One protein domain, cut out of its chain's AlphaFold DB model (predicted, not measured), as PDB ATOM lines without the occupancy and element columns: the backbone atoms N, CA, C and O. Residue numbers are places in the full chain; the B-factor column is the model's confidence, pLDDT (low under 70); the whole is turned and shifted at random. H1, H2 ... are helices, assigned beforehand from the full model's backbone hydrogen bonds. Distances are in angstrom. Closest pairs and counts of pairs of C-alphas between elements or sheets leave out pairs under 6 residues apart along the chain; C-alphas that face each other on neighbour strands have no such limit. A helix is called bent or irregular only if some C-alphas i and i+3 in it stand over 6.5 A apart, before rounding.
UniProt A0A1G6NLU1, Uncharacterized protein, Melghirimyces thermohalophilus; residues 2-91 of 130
ATOM      1  N   SER A   2      -1.380   5.098 -36.540       84.94
ATOM      2  CA  SER A   2      -2.605   5.631 -37.140       84.94
ATOM      3  C   SER A   2      -3.155   6.857 -36.405       84.94
ATOM      4  O   SER A   2      -3.558   7.812 -37.050       84.94
ATOM      5  N   ILE A   3      -3.077   6.893 -35.069       85.50
ATOM      6  CA  ILE A   3      -3.574   8.031 -34.276       85.50
ATOM      7  C   ILE A   3      -2.756   9.314 -34.487       85.50
ATOM      8  O   ILE A   3      -3.310  10.409 -34.482       85.50
ATOM      9  N   PHE A   4      -1.448   9.172 -34.727       85.62
ATOM     10  CA  PHE A   4      -0.564  10.291 -35.044       85.62
ATOM     11  C   PHE A   4      -0.875  10.825 -36.443       85.62
ATOM     12  O   PHE A   4      -1.088  12.019 -36.603       85.62
ATOM     13  N   ALA A   5      -1.002   9.925 -37.425       87.19
ATOM     14  CA  ALA A   5      -1.353  10.287 -38.796       87.19
ATOM     15  C   ALA A   5      -2.718  10.990 -38.882       87.19
ATOM     16  O   ALA A   5      -2.840  12.012 -39.550       87.19
ATOM     17  N   ILE A   6      -3.722  10.497 -38.150       89.50
ATOM     18  CA  ILE A   6      -5.038  11.140 -38.053       89.50
ATOM     19  C   ILE A   6      -4.893  12.547 -37.463       89.50
ATOM     20  O   ILE A   6      -5.380  13.505 -38.053       89.50
ATOM     21  N   GLY A   7      -4.162  12.706 -36.355       86.19
ATOM     22  CA  GLY A   7      -3.906  14.022 -35.765       86.19
ATOM     23  C   GLY A   7      -3.159  14.986 -36.697       86.19
ATOM     24  O   GLY A   7      -3.354  16.190 -36.601       86.19
ATOM     25  N   THR A   8      -2.315  14.497 -37.608       86.94
ATOM     26  CA  THR A   8      -1.645  15.335 -38.622       86.94
ATOM     27  C   THR A   8      -2.588  15.748 -39.752       86.94
ATOM     28  O   THR A   8      -2.491  16.868 -40.242       86.94
ATOM     29  N   LEU A   9      -3.535  14.890 -40.141       89.69
ATOM     30  CA  LEU A   9      -4.558  15.252 -41.127       89.69
ATOM     31  C   LEU A   9      -5.483  16.353 -40.599       89.69
ATOM     32  O   LEU A   9      -5.768  17.299 -41.326       89.69
ATOM     33  N   PHE A  10      -5.887  16.269 -39.326       86.38
ATOM     34  CA  PHE A  10      -6.665  17.327 -38.672       86.38
ATOM     35  C   PHE A  10      -5.897  18.655 -38.579       86.38
ATOM     36  O   PHE A  10      -6.511  19.708 -38.725       86.38
ATOM     37  N   ALA A  11      -4.569  18.604 -38.446       85.94
ATOM     38  CA  ALA A  11      -3.716  19.791 -38.476       85.94
ATOM     39  C   ALA A  11      -3.683  20.491 -39.834       85.94
ATOM     40  O   ALA A  11      -3.651  21.716 -39.902       85.94
ATOM     41  N   GLY A  12      -3.726  19.726 -40.928       86.75
ATOM     42  CA  GLY A  12      -3.702  20.285 -42.282       86.75
ATOM     43  C   GLY A  12      -4.954  21.085 -42.649       86.75
ATOM     44  O   GLY A  12      -4.893  21.925 -43.542       86.75
ATOM     45  N   ILE A  13      -6.074  20.842 -41.963       89.88
ATOM     46  CA  ILE A  13      -7.353  21.534 -42.178       89.88
ATOM     47  C   ILE A  13      -7.680  22.546 -41.072       89.88
ATOM     48  O   ILE A  13      -8.780  23.092 -41.074       89.88
ATOM     49  N   ALA A  14      -6.772  22.783 -40.120       85.12
ATOM     50  CA  ALA A  14      -7.028  23.622 -38.955       85.12
ATOM     51  C   ALA A  14      -7.079  25.124 -39.332       85.12
ATOM     52  O   ALA A  14      -6.066  25.667 -39.775       85.12
ATOM     53  N   PRO A  15      -8.219  25.818 -39.126       81.50
ATOM     54  CA  PRO A  15      -8.340  27.253 -39.403       81.50
ATOM     55  C   PRO A  15      -7.913  28.135 -38.217       81.50
ATOM     56  O   PRO A  15      -7.549  29.291 -38.418       81.50
ATOM     57  N   ASP A  16      -7.912  27.588 -36.993       88.81
ATOM     58  CA  ASP A  16      -7.704  28.331 -35.746       88.81
ATOM     59  C   ASP A  16      -6.688  27.659 -34.808       88.81
ATOM     60  O   ASP A  16      -6.543  26.434 -34.768       88.81
ATOM     61  N   PHE A  17      -6.047  28.466 -33.952       82.69
ATOM     62  CA  PHE A  17      -5.070  28.003 -32.954       82.69
ATOM     63  C   PHE A  17      -5.638  26.954 -31.982       82.69
ATOM     64  O   PHE A  17      -4.947  26.009 -31.604       82.69
ATOM     65  N   SER A  18      -6.911  27.076 -31.607       82.81
ATOM     66  CA  SER A  18      -7.582  26.111 -30.727       82.81
ATOM     67  C   SER A  18      -7.678  24.716 -31.351       82.81
ATOM     68  O   SER A  18      -7.558  23.716 -30.641       82.81
ATOM     69  N   MET A  19      -7.844  24.638 -32.677       83.44
ATOM     70  CA  MET A  19      -7.871  23.367 -33.400       83.44
ATOM     71  C   MET A  19      -6.472  22.740 -33.463       83.44
ATOM     72  O   MET A  19      -6.339  21.544 -33.203       83.44
ATOM     73  N   LEU A  20      -5.431  23.568 -33.641       85.12
ATOM     74  CA  LEU A  20      -4.033  23.132 -33.553       85.12
ATOM     75  C   LEU A  20      -3.682  22.555 -32.172       85.12
ATOM     76  O   LEU A  20      -3.030  21.520 -32.051       85.12
ATOM     77  N   LEU A  21      -4.143  23.183 -31.087       84.62
ATOM     78  CA  LEU A  21      -3.918  22.656 -29.736       84.62
ATOM     79  C   LEU A  21      -4.624  21.319 -29.498       84.62
ATOM     80  O   LEU A  21      -4.056  20.422 -28.868       84.62
ATOM     81  N   PHE A  22      -5.842  21.162 -30.014       85.56
ATOM     82  CA  PHE A  22      -6.600  19.923 -29.884       85.56
ATOM     83  C   PHE A  22      -5.897  18.744 -30.571       85.56
ATOM     84  O   PHE A  22      -5.801  17.650 -30.008       85.56
ATOM     85  N   GLU A  23      -5.304  18.969 -31.744       87.69
ATOM     86  CA  GLU A  23      -4.552  17.926 -32.439       87.69
ATOM     87  C   GLU A  23      -3.287  17.504 -31.680       87.69
ATOM     88  O   GLU A  23      -2.912  16.333 -31.721       87.69
ATOM     89  N   ARG A  24      -2.639  18.420 -30.943       83.81
ATOM     90  CA  ARG A  24      -1.401  18.133 -30.200       83.81
ATOM     91  C   ARG A  24      -1.667  17.160 -29.066       83.81
ATOM     92  O   ARG A  24      -0.847  16.276 -28.810       83.81
ATOM     93  N   VAL A  25      -2.845  17.253 -28.454       86.50
ATOM     94  CA  VAL A  25      -3.321  16.275 -27.468       86.50
ATOM     95  C   VAL A  25      -3.503  14.898 -28.115       86.50
ATOM     96  O   VAL A  25      -3.087  13.884 -27.549       86.50
ATOM     97  N   ILE A  26      -4.063  14.845 -29.325       87.56
ATOM     98  CA  ILE A  26      -4.287  13.594 -30.065       87.56
ATOM     99  C   ILE A  26      -2.960  12.971 -30.533       87.56
ATOM    100  O   ILE A  26      -2.732  11.779 -30.316       87.56
ATOM    101  N   GLN A  27      -2.053  13.759 -31.117       84.88
ATOM    102  CA  GLN A  27      -0.735  13.303 -31.577       84.88
ATOM    103  C   GLN A  27       0.140  12.815 -30.408       84.88
ATOM    104  O   GLN A  27       0.832  11.802 -30.545       84.88
ATOM    105  N   SER A  28       0.062  13.469 -29.238       84.56
ATOM    106  CA  SER A  28       0.817  13.101 -28.027       84.56
ATOM    107  C   SER A  28       0.529  11.670 -27.556       84.56
ATOM    108  O   SER A  28       1.445  10.935 -27.183       84.56
ATOM    109  N   ARG A  29      -0.721  11.204 -27.686       84.56
ATOM    110  CA  ARG A  29      -1.087   9.810 -27.374       84.56
ATOM    111  C   ARG A  29      -0.341   8.792 -28.239       84.56
ATOM    112  O   ARG A  29      -0.001   7.715 -27.761       84.56
ATOM    113  N   GLY A  30      -0.072   9.129 -29.501       81.06
ATOM    114  CA  GLY A  30       0.724   8.298 -30.406       81.06
ATOM    115  C   GLY A  30       2.227   8.396 -30.143       81.06
ATOM    116  O   GLY A  30       2.932   7.390 -30.215       81.06
ATOM    117  N   ALA A  31       2.709   9.592 -29.800       81.12
ATOM    118  CA  ALA A  31       4.119   9.852 -29.513       81.12
ATOM    119  C   ALA A  31       4.596   9.196 -28.204       81.12
ATOM    120  O   ALA A  31       5.730   8.722 -28.135       81.12
ATOM    121  N   GLY A  32       3.721   9.088 -27.196       80.19
ATOM    122  CA  GLY A  32       4.047   8.483 -25.900       80.19
ATOM    123  C   GLY A  32       4.492   7.018 -25.979       80.19
ATOM    124  O   GLY A  32       5.299   6.580 -25.166       80.19
ATOM    125  N   VAL A  33       4.031   6.271 -26.988       81.69
ATOM    126  CA  VAL A  33       4.462   4.881 -27.234       81.69
ATOM    127  C   VAL A  33       5.705   4.822 -28.129       81.69
ATOM    128  O   VAL A  33       6.508   3.899 -28.016       81.69
ATOM    129  N   MET A  34       5.909   5.816 -28.997       82.12
ATOM    130  CA  MET A  34       7.064   5.866 -29.901       82.12
ATOM    131  C   MET A  34       8.382   6.113 -29.174       82.12
ATOM    132  O   MET A  34       9.375   5.477 -29.514       82.12
ATOM    133  N   LEU A  35       8.401   7.008 -28.183       80.12
ATOM    134  CA  LEU A  35       9.608   7.332 -27.414       80.12
ATOM    135  C   LEU A  35      10.266   6.093 -26.771       80.12
ATOM    136  O   LEU A  35      11.436   5.836 -27.066       80.12
ATOM    137  N   PRO A  36       9.554   5.277 -25.966       77.06
ATOM    138  CA  PRO A  36      10.151   4.085 -25.372       77.06
ATOM    139  C   PRO A  36      10.498   3.036 -26.429       77.06
ATOM    140  O   PRO A  36      11.535   2.396 -26.320       77.06
ATOM    141  N   LEU A  37       9.695   2.886 -27.486       83.00
ATOM    142  CA  LEU A  37       9.934   1.880 -28.522       83.00
ATOM    143  C   LEU A  37      11.194   2.192 -29.342       83.00
ATOM    144  O   LEU A  37      12.010   1.302 -29.568       83.00
ATOM    145  N   MET A  38      11.409   3.458 -29.707       79.06
ATOM    146  CA  MET A  38      12.647   3.902 -30.354       79.06
ATOM    147  C   MET A  38      13.854   3.725 -29.431       79.06
ATOM    148  O   MET A  38      14.896   3.242 -29.874       79.06
ATOM    149  N   GLN A  39      13.707   4.028 -28.137       78.44
ATOM    150  CA  GLN A  39      14.749   3.781 -27.140       78.44
ATOM    151  C   GLN A  39      15.071   2.281 -27.001       78.44
ATOM    152  O   GLN A  39      16.242   1.903 -26.956       78.44
ATOM    153  N   THR A  40      14.063   1.407 -26.978       83.94
ATOM    154  CA  THR A  40      14.244  -0.048 -26.889       83.94
ATOM    155  C   THR A  40      14.895  -0.620 -28.147       83.94
ATOM    156  O   THR A  40      15.844  -1.392 -28.031       83.94
ATOM    157  N   VAL A  41      14.446  -0.220 -29.340       82.62
ATOM    158  CA  VAL A  41      15.037  -0.660 -30.617       82.62
ATOM    159  C   VAL A  41      16.495  -0.222 -30.710       82.62
ATOM    160  O   VAL A  41      17.358  -1.022 -31.062       82.62
ATOM    161  N   PHE A  42      16.801   1.014 -30.316       74.56
ATOM    162  CA  PHE A  42      18.171   1.515 -30.273       74.56
ATOM    163  C   PHE A  42      19.065   0.694 -29.326       74.56
ATOM    164  O   PHE A  42      20.190   0.342 -29.680       74.56
ATOM    165  N   LEU A  43      18.557   0.321 -28.145       74.50
ATOM    166  CA  LEU A  43      19.273  -0.529 -27.184       74.50
ATOM    167  C   LEU A  43      19.414  -1.994 -27.629       74.50
ATOM    168  O   LEU A  43      20.323  -2.673 -27.141       74.50
ATOM    169  N   MET A  44      18.537  -2.472 -28.518       77.75
ATOM    170  CA  MET A  44      18.670  -3.770 -29.188       77.75
ATOM    171  C   MET A  44      19.711  -3.726 -30.312       77.75
ATOM    172  O   MET A  44      20.490  -4.664 -30.452       77.75
ATOM    173  N   ILE A  45      19.759  -2.635 -31.083       79.12
ATOM    174  CA  ILE A  45      20.708  -2.459 -32.195       79.12
ATOM    175  C   ILE A  45      22.142  -2.229 -31.699       79.12
ATOM    176  O   ILE A  45      23.092  -2.690 -32.329       79.12
ATOM    177  N   PHE A  46      22.311  -1.564 -30.549       67.31
ATOM    178  CA  PHE A  46      23.604  -1.364 -29.892       67.31
ATOM    179  C   PHE A  46      23.757  -2.295 -28.676       67.31
ATOM    180  O   PHE A  46      23.424  -1.913 -27.543       67.31
ATOM    181  N   PRO A  47      24.287  -3.520 -28.872       62.34
ATOM    182  CA  PRO A  47      24.513  -4.468 -27.787       62.34
ATOM    183  C   PRO A  47      25.434  -3.888 -26.701       62.34
ATOM    184  O   PRO A  47      26.344  -3.099 -26.965       62.34
ATOM    185  N   VAL A  48      25.183  -4.300 -25.452       63.41
ATOM    186  CA  VAL A  48      25.719  -3.699 -24.210       63.41
ATOM    187  C   VAL A  48      27.236  -3.477 -24.196       63.41
ATOM    188  O   VAL A  48      27.698  -2.477 -23.652       63.41
ATOM    189  N   HIS A  49      27.997  -4.335 -24.877       71.50
ATOM    190  CA  HIS A  49      29.458  -4.300 -24.916       71.50
ATOM    191  C   HIS A  49      30.064  -3.071 -25.629       71.50
ATOM    192  O   HIS A  49      31.255  -2.820 -25.472       71.50
ATOM    193  N   ARG A  50      29.278  -2.282 -26.390       62.59
ATOM    194  CA  ARG A  50      29.742  -1.040 -27.062       62.59
ATOM    195  C   ARG A  50      28.999   0.233 -26.642       62.59
ATOM    196  O   ARG A  50      29.229   1.293 -27.224       62.59
ATOM    197  N   ARG A  51      28.158   0.179 -25.599       64.06
ATOM    198  CA  ARG A  51      27.389   1.350 -25.115       64.06
ATOM    199  C   ARG A  51      28.278   2.499 -24.617       64.06
ATOM    200  O   ARG A  51      27.884   3.654 -24.734       64.06
ATOM    201  N   GLY A  52      29.493   2.208 -24.144       67.75
ATOM    202  CA  GLY A  52      30.453   3.225 -23.691       67.75
ATOM    203  C   GLY A  52      30.921   4.185 -24.794       67.75
ATOM    204  O   GLY A  52      31.104   5.368 -24.530       67.75
ATOM    205  N   VAL A  53      31.026   3.720 -26.046       73.00
ATOM    206  CA  VAL A  53      31.398   4.574 -27.194       73.00
ATOM    207  C   VAL A  53      30.268   5.547 -27.541       73.00
ATOM    208  O   VAL A  53      30.523   6.684 -27.922       73.00
ATOM    209  N   LEU A  54      29.018   5.123 -27.349       68.75
ATOM    210  CA  LEU A  54      27.835   5.966 -27.513       68.75
ATOM    211  C   LEU A  54      27.755   7.048 -26.442       68.75
ATOM    212  O   LEU A  54      27.544   8.209 -26.776       68.75
ATOM    213  N   VAL A  55      27.984   6.690 -25.176       76.19
ATOM    214  CA  VAL A  55      28.054   7.669 -24.082       76.19
ATOM    215  C   VAL A  55      29.187   8.660 -24.329       76.19
ATOM    216  O   VAL A  55      28.969   9.855 -24.187       76.19
ATOM    217  N   LEU A  56      30.354   8.203 -24.793       80.06
ATOM    218  CA  LEU A  56      31.468   9.081 -25.154       80.06
ATOM    219  C   LEU A  56      31.129  10.006 -26.337       80.06
ATOM    220  O   LEU A  56      31.455  11.189 -26.301       80.06
ATOM    221  N   PHE A  57      30.454   9.500 -27.372       75.12
ATOM    222  CA  PHE A  57      30.028  10.290 -28.531       75.12
ATOM    223  C   PHE A  57      28.966  11.334 -28.161       75.12
ATOM    224  O   PHE A  57      29.069  12.483 -28.577       75.12
ATOM    225  N   ILE A  58      27.979  10.956 -27.344       73.50
ATOM    226  CA  ILE A  58      26.934  11.849 -26.831       73.50
ATOM    227  C   ILE A  58      27.546  12.893 -25.896       73.50
ATOM    228  O   ILE A  58      27.293  14.079 -26.059       73.50
ATOM    229  N   PHE A  59      28.416  12.483 -24.973       69.56
ATOM    230  CA  PHE A  59      29.149  13.398 -24.098       69.56
ATOM    231  C   PHE A  59      29.976  14.402 -24.911       69.56
ATOM    232  O   PHE A  59      29.976  15.596 -24.620       69.56
ATOM    233  N   ARG A  60      30.580  13.949 -26.019       72.88
ATOM    234  CA  ARG A  60      31.258  14.833 -26.974       72.88
ATOM    235  C   ARG A  60      30.307  15.822 -27.658       72.88
ATOM    236  O   ARG A  60      30.727  16.933 -27.940       72.88
ATOM    237  N   GLN A  61      29.053  15.445 -27.915       52.38
ATOM    238  CA  GLN A  61      28.023  16.340 -28.467       52.38
ATOM    239  C   GLN A  61      27.511  17.356 -27.429       52.38
ATOM    240  O   GLN A  61      27.192  18.478 -27.800       52.38
ATOM    241  N   PHE A  62      27.482  17.005 -26.139       61.94
ATOM    242  CA  PHE A  62      27.088  17.920 -25.056       61.94
ATOM    243  C   PHE A  62      28.156  18.970 -24.720       61.94
ATOM    244  O   PHE A  62      27.803  20.088 -24.359       61.94
ATOM    245  N   CYS A  63      29.444  18.639 -24.852       66.19
ATOM    246  CA  CYS A  63      30.545  19.585 -24.630       66.19
ATOM    247  C   CYS A  63      30.875  20.464 -25.851       66.19
ATOM    248  O   CYS A  63      31.822  21.246 -25.796       66.19
ATOM    249  N   LEU A  64      30.141  20.339 -26.964       49.78
ATOM    250  CA  LEU A  64      30.261  21.272 -28.083       49.78
ATOM    251  C   LEU A  64      29.326  22.460 -27.843       49.78
ATOM    252  O   LEU A  64      28.109  22.348 -27.970       49.78
ATOM    253  N   GLU A  65      29.932  23.612 -27.551       54.62
ATOM    254  CA  GLU A  65      29.324  24.926 -27.284       54.62
ATOM    255  C   GLU A  65      28.573  25.542 -28.490       54.62
ATOM    256  O   GLU A  65      28.514  26.755 -28.669       54.62
ATOM    257  N   THR A  66      27.995  24.721 -29.366       47.50
ATOM    258  CA  THR A  66      27.026  25.167 -30.370       47.50
ATOM    259  C   THR A  66      25.772  24.331 -30.230       47.50
ATOM    260  O   THR A  66      25.532  23.348 -30.925       47.50
ATOM    261  N   SER A  67      24.961  24.788 -29.277       41.69
ATOM    262  CA  SER A  67      23.542  24.489 -29.177       41.69
ATOM    263  C   SER A  67      22.901  24.451 -30.564       41.69
ATOM    264  O   SER A  67      22.627  25.482 -31.175       41.69
ATOM    265  N   LYS A  68      22.598  23.249 -31.039       49.34
ATOM    266  CA  LYS A  68      21.510  23.025 -31.985       49.34
ATOM    267  C   LYS A  68      20.609  21.939 -31.426       49.34
ATOM    268  O   LYS A  68      20.661  20.805 -31.877       49.34
ATOM    269  N   LEU A  69      19.836  22.315 -30.406       56.50
ATOM    270  CA  LEU A  69      18.380  22.141 -30.298       56.50
ATOM    271  C   LEU A  69      17.938  22.430 -28.845       56.50
ATOM    272  O   LEU A  69      18.478  21.874 -27.900       56.50
ATOM    273  N   GLU A  70      16.926  23.287 -28.692       60.06
ATOM    274  CA  GLU A  70      15.994  23.308 -27.547       60.06
ATOM    275  C   GLU A  70      16.444  23.757 -26.134       60.06
ATOM    276  O   GLU A  70      15.797  23.416 -25.143       60.06
ATOM    277  N   PHE A  71      17.388  24.693 -25.988       49.34
ATOM    278  CA  PHE A  71      17.540  25.431 -24.709       49.34
ATOM    279  C   PHE A  71      16.343  26.339 -24.345       49.34
ATOM    280  O   PHE A  71      16.309  26.967 -23.288       49.34
ATOM    281  N   GLN A  72      15.326  26.398 -25.204       53.66
ATOM    282  CA  GLN A  72      14.091  27.137 -24.961       53.66
ATOM    283  C   GLN A  72      13.017  26.294 -24.256       53.66
ATOM    284  O   GLN A  72      12.153  26.866 -23.599       53.66
ATOM    285  N   VAL A  73      13.087  24.958 -24.316       53.12
ATOM    286  CA  VAL A  73      12.064  24.079 -23.719       53.12
ATOM    287  C   VAL A  73      12.269  23.894 -22.210       53.12
ATOM    288  O   VAL A  73      11.302  23.860 -21.457       53.12
ATOM    289  N   PHE A  74      13.525  23.894 -21.746       46.41
ATOM    290  CA  PHE A  74      13.868  23.900 -20.317       46.41
ATOM    291  C   PHE A  74      13.622  25.251 -19.637       46.41
ATOM    292  O   PHE A  74      13.523  25.314 -18.414       46.41
ATOM    293  N   ARG A  75      13.511  26.337 -20.415       50.94
ATOM    294  CA  ARG A  75      13.223  27.673 -19.882       50.94
ATOM    295  C   ARG A  75      11.736  27.875 -19.570       50.94
ATOM    296  O   ARG A  75      11.402  28.763 -18.792       50.94
ATOM    297  N   TYR A  76      10.853  27.065 -20.156       59.78
ATOM    298  CA  TYR A  76       9.415  27.103 -19.901       59.78
ATOM    299  C   TYR A  76       9.029  26.073 -18.828       59.78
ATOM    300  O   TYR A  76       9.266  24.878 -18.987       59.78
ATOM    301  N   SER A  77       8.323  26.511 -17.777       54.88
ATOM    302  CA  SER A  77       7.759  25.644 -16.719       54.88
ATOM    303  C   SER A  77       6.793  24.554 -17.217       54.88
ATOM    304  O   SER A  77       6.316  23.747 -16.429       54.88
ATOM    305  N   ILE A  78       6.508  24.486 -18.519       68.94
ATOM    306  CA  ILE A  78       5.684  23.452 -19.149       68.94
ATOM    307  C   ILE A  78       6.338  22.067 -19.049       68.94
ATOM    308  O   ILE A  78       5.635  21.098 -18.790       68.94
ATOM    309  N   PHE A  79       7.662  21.958 -19.183       69.06
ATOM    310  CA  PHE A  79       8.371  20.675 -19.094       69.06
ATOM    311  C   PHE A  79       8.252  19.994 -17.713       69.06
ATOM    312  O   PHE A  79       7.834  18.838 -17.654       69.06
ATOM    313  N   PRO A  80       8.535  20.662 -16.575       70.00
ATOM    314  CA  PRO A  80       8.310  20.046 -15.269       70.00
ATOM    315  C   PRO A  80       6.823  19.796 -14.989       70.00
ATOM    316  O   PRO A  80       6.494  18.799 -14.354       70.00
ATOM    317  N   LEU A  81       5.911  20.636 -15.498       76.31
ATOM    318  CA  LEU A  81       4.468  20.426 -15.346       76.31
ATOM    319  C   LEU A  81       3.982  19.167 -16.070       76.31
ATOM    320  O   LEU A  81       3.230  18.390 -15.488       76.31
ATOM    321  N   THR A  82       4.422  18.920 -17.307       75.06
ATOM    322  CA  THR A  82       4.040  17.704 -18.043       75.06
ATOM    323  C   THR A  82       4.643  16.453 -17.417       75.06
ATOM    324  O   THR A  82       3.958  15.436 -17.321       75.06
ATOM    325  N   VAL A  83       5.880  16.528 -16.921       77.06
ATOM    326  CA  VAL A  83       6.524  15.427 -16.185       77.06
ATOM    327  C   VAL A  83       5.800  15.154 -14.865       77.06
ATOM    328  O   VAL A  83       5.564  13.996 -14.519       77.06
ATOM    329  N   PHE A  84       5.376  16.192 -14.147       80.06
ATOM    330  CA  PHE A  84       4.634  16.065 -12.895       80.06
ATOM    331  C   PHE A  84       3.238  15.464 -13.111       80.06
ATOM    332  O   PHE A  84       2.869  14.490 -12.453       80.06
ATOM    333  N   ILE A  85       2.495  15.969 -14.100       78.69
ATOM    334  CA  ILE A  85       1.189  15.425 -14.500       78.69
ATOM    335  C   ILE A  85       1.339  13.979 -14.994       78.69
ATOM    336  O   ILE A  85       0.539  13.115 -14.629       78.69
ATOM    337  N   GLY A  86       2.380  13.684 -15.777       75.56
ATOM    338  CA  GLY A  86       2.692  12.337 -16.253       75.56
ATOM    339  C   GLY A  86       2.999  11.371 -15.109       75.56
ATOM    340  O   GLY A  86       2.479  10.259 -15.091       75.56
ATOM    341  N   THR A  87       3.754  11.823 -14.105       77.94
ATOM    342  CA  THR A  87       4.090  11.039 -12.906       77.94
ATOM    343  C   THR A  87       2.842  10.731 -12.070       77.94
ATOM    344  O   THR A  87       2.642   9.586 -11.667       77.94
ATOM    345  N   ILE A  88       1.954  11.713 -11.868       79.00
ATOM    346  CA  ILE A  88       0.670  11.517 -11.170       79.00
ATOM    347  C   ILE A  88      -0.233  10.551 -11.942       79.00
ATOM    348  O   ILE A  88      -0.824   9.646 -11.354       79.00
ATOM    349  N   THR A  89      -0.315  10.710 -13.263       72.50
ATOM    350  CA  THR A  89      -1.138   9.847 -14.120       72.50
ATOM    351  C   THR A  89      -0.633   8.404 -14.089       72.50
ATOM    352  O   THR A  89      -1.426   7.473 -13.978       72.50
ATOM    353  N   PHE A  90       0.685   8.204 -14.104       58.31
ATOM    354  CA  PHE A  90       1.301   6.879 -14.064       58.31
ATOM    355  C   PHE A  90       1.126   6.186 -12.702       58.31
ATOM    356  O   PHE A  90       0.801   5.001 -12.643       58.31
ATOM    357  N   MET A  91       1.241   6.939 -11.603       58.50
ATOM    358  CA  MET A  91       0.893   6.468 -10.254       58.50
ATOM    359  C   MET A  91      -0.603   6.129 -10.122       58.50
ATOM    360  O   MET A  91      -0.965   5.197  -9.404       58.50
TER     361      MET A  91
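What this domain is: This is residues 2 to 91 of the 130 residues of an uncharacterized protein of Melghirimyces thermohalophilus (UniProt A0A1G6NLU1). A loose, open frame: H1 folds back as a hairpin on one end of the long, kinked H2, H3 turns off its other end, and H4 sticks out free after a long link. The printed part has 90 residues with four named helices and no named strand: all helix. The radius of gyration of the C-alphas is 17.4 A, the spans 48 by 32 by 30 A.

Where its parts are: H1, residues 2 to 12, begins at C-alpha 2 (-2.605, 5.631, -37.140) and is 15.6 A long. H2, residues 17 to 45, is 39.9 A long, with a 40 degrees kink near residue 29. H3, residues 48 to 62, 21.7 A, is irregular: C-alphas 49 and 52 are 7.7 A apart. H4, residues 78 to 91, 19.8 A, ends at C-alpha 91 (0.893, 6.468, -10.254).

How they stand to each other: H1 touches H2 at its residues 19 to 31 alone, closest C-alphas Phe 4 and Gln 27, 4.6 A, at a steep tilt of 38 degrees, opposite ways. H2 and H3 meet only through their link. H4 is apart from H1, H2 and H3. Every O i to N i+4 pair is within hydrogen-bond range in H1 and H4, 20 of 25 in H2, 8 of 11 in H3.

The domain as a whole: The farthest C-alphas, Pro 15 and His 49, are 51.3 A apart. The printed part has no cut. The H3 to H4 link is long; residues 61 to 79 are among those under pLDDT 70.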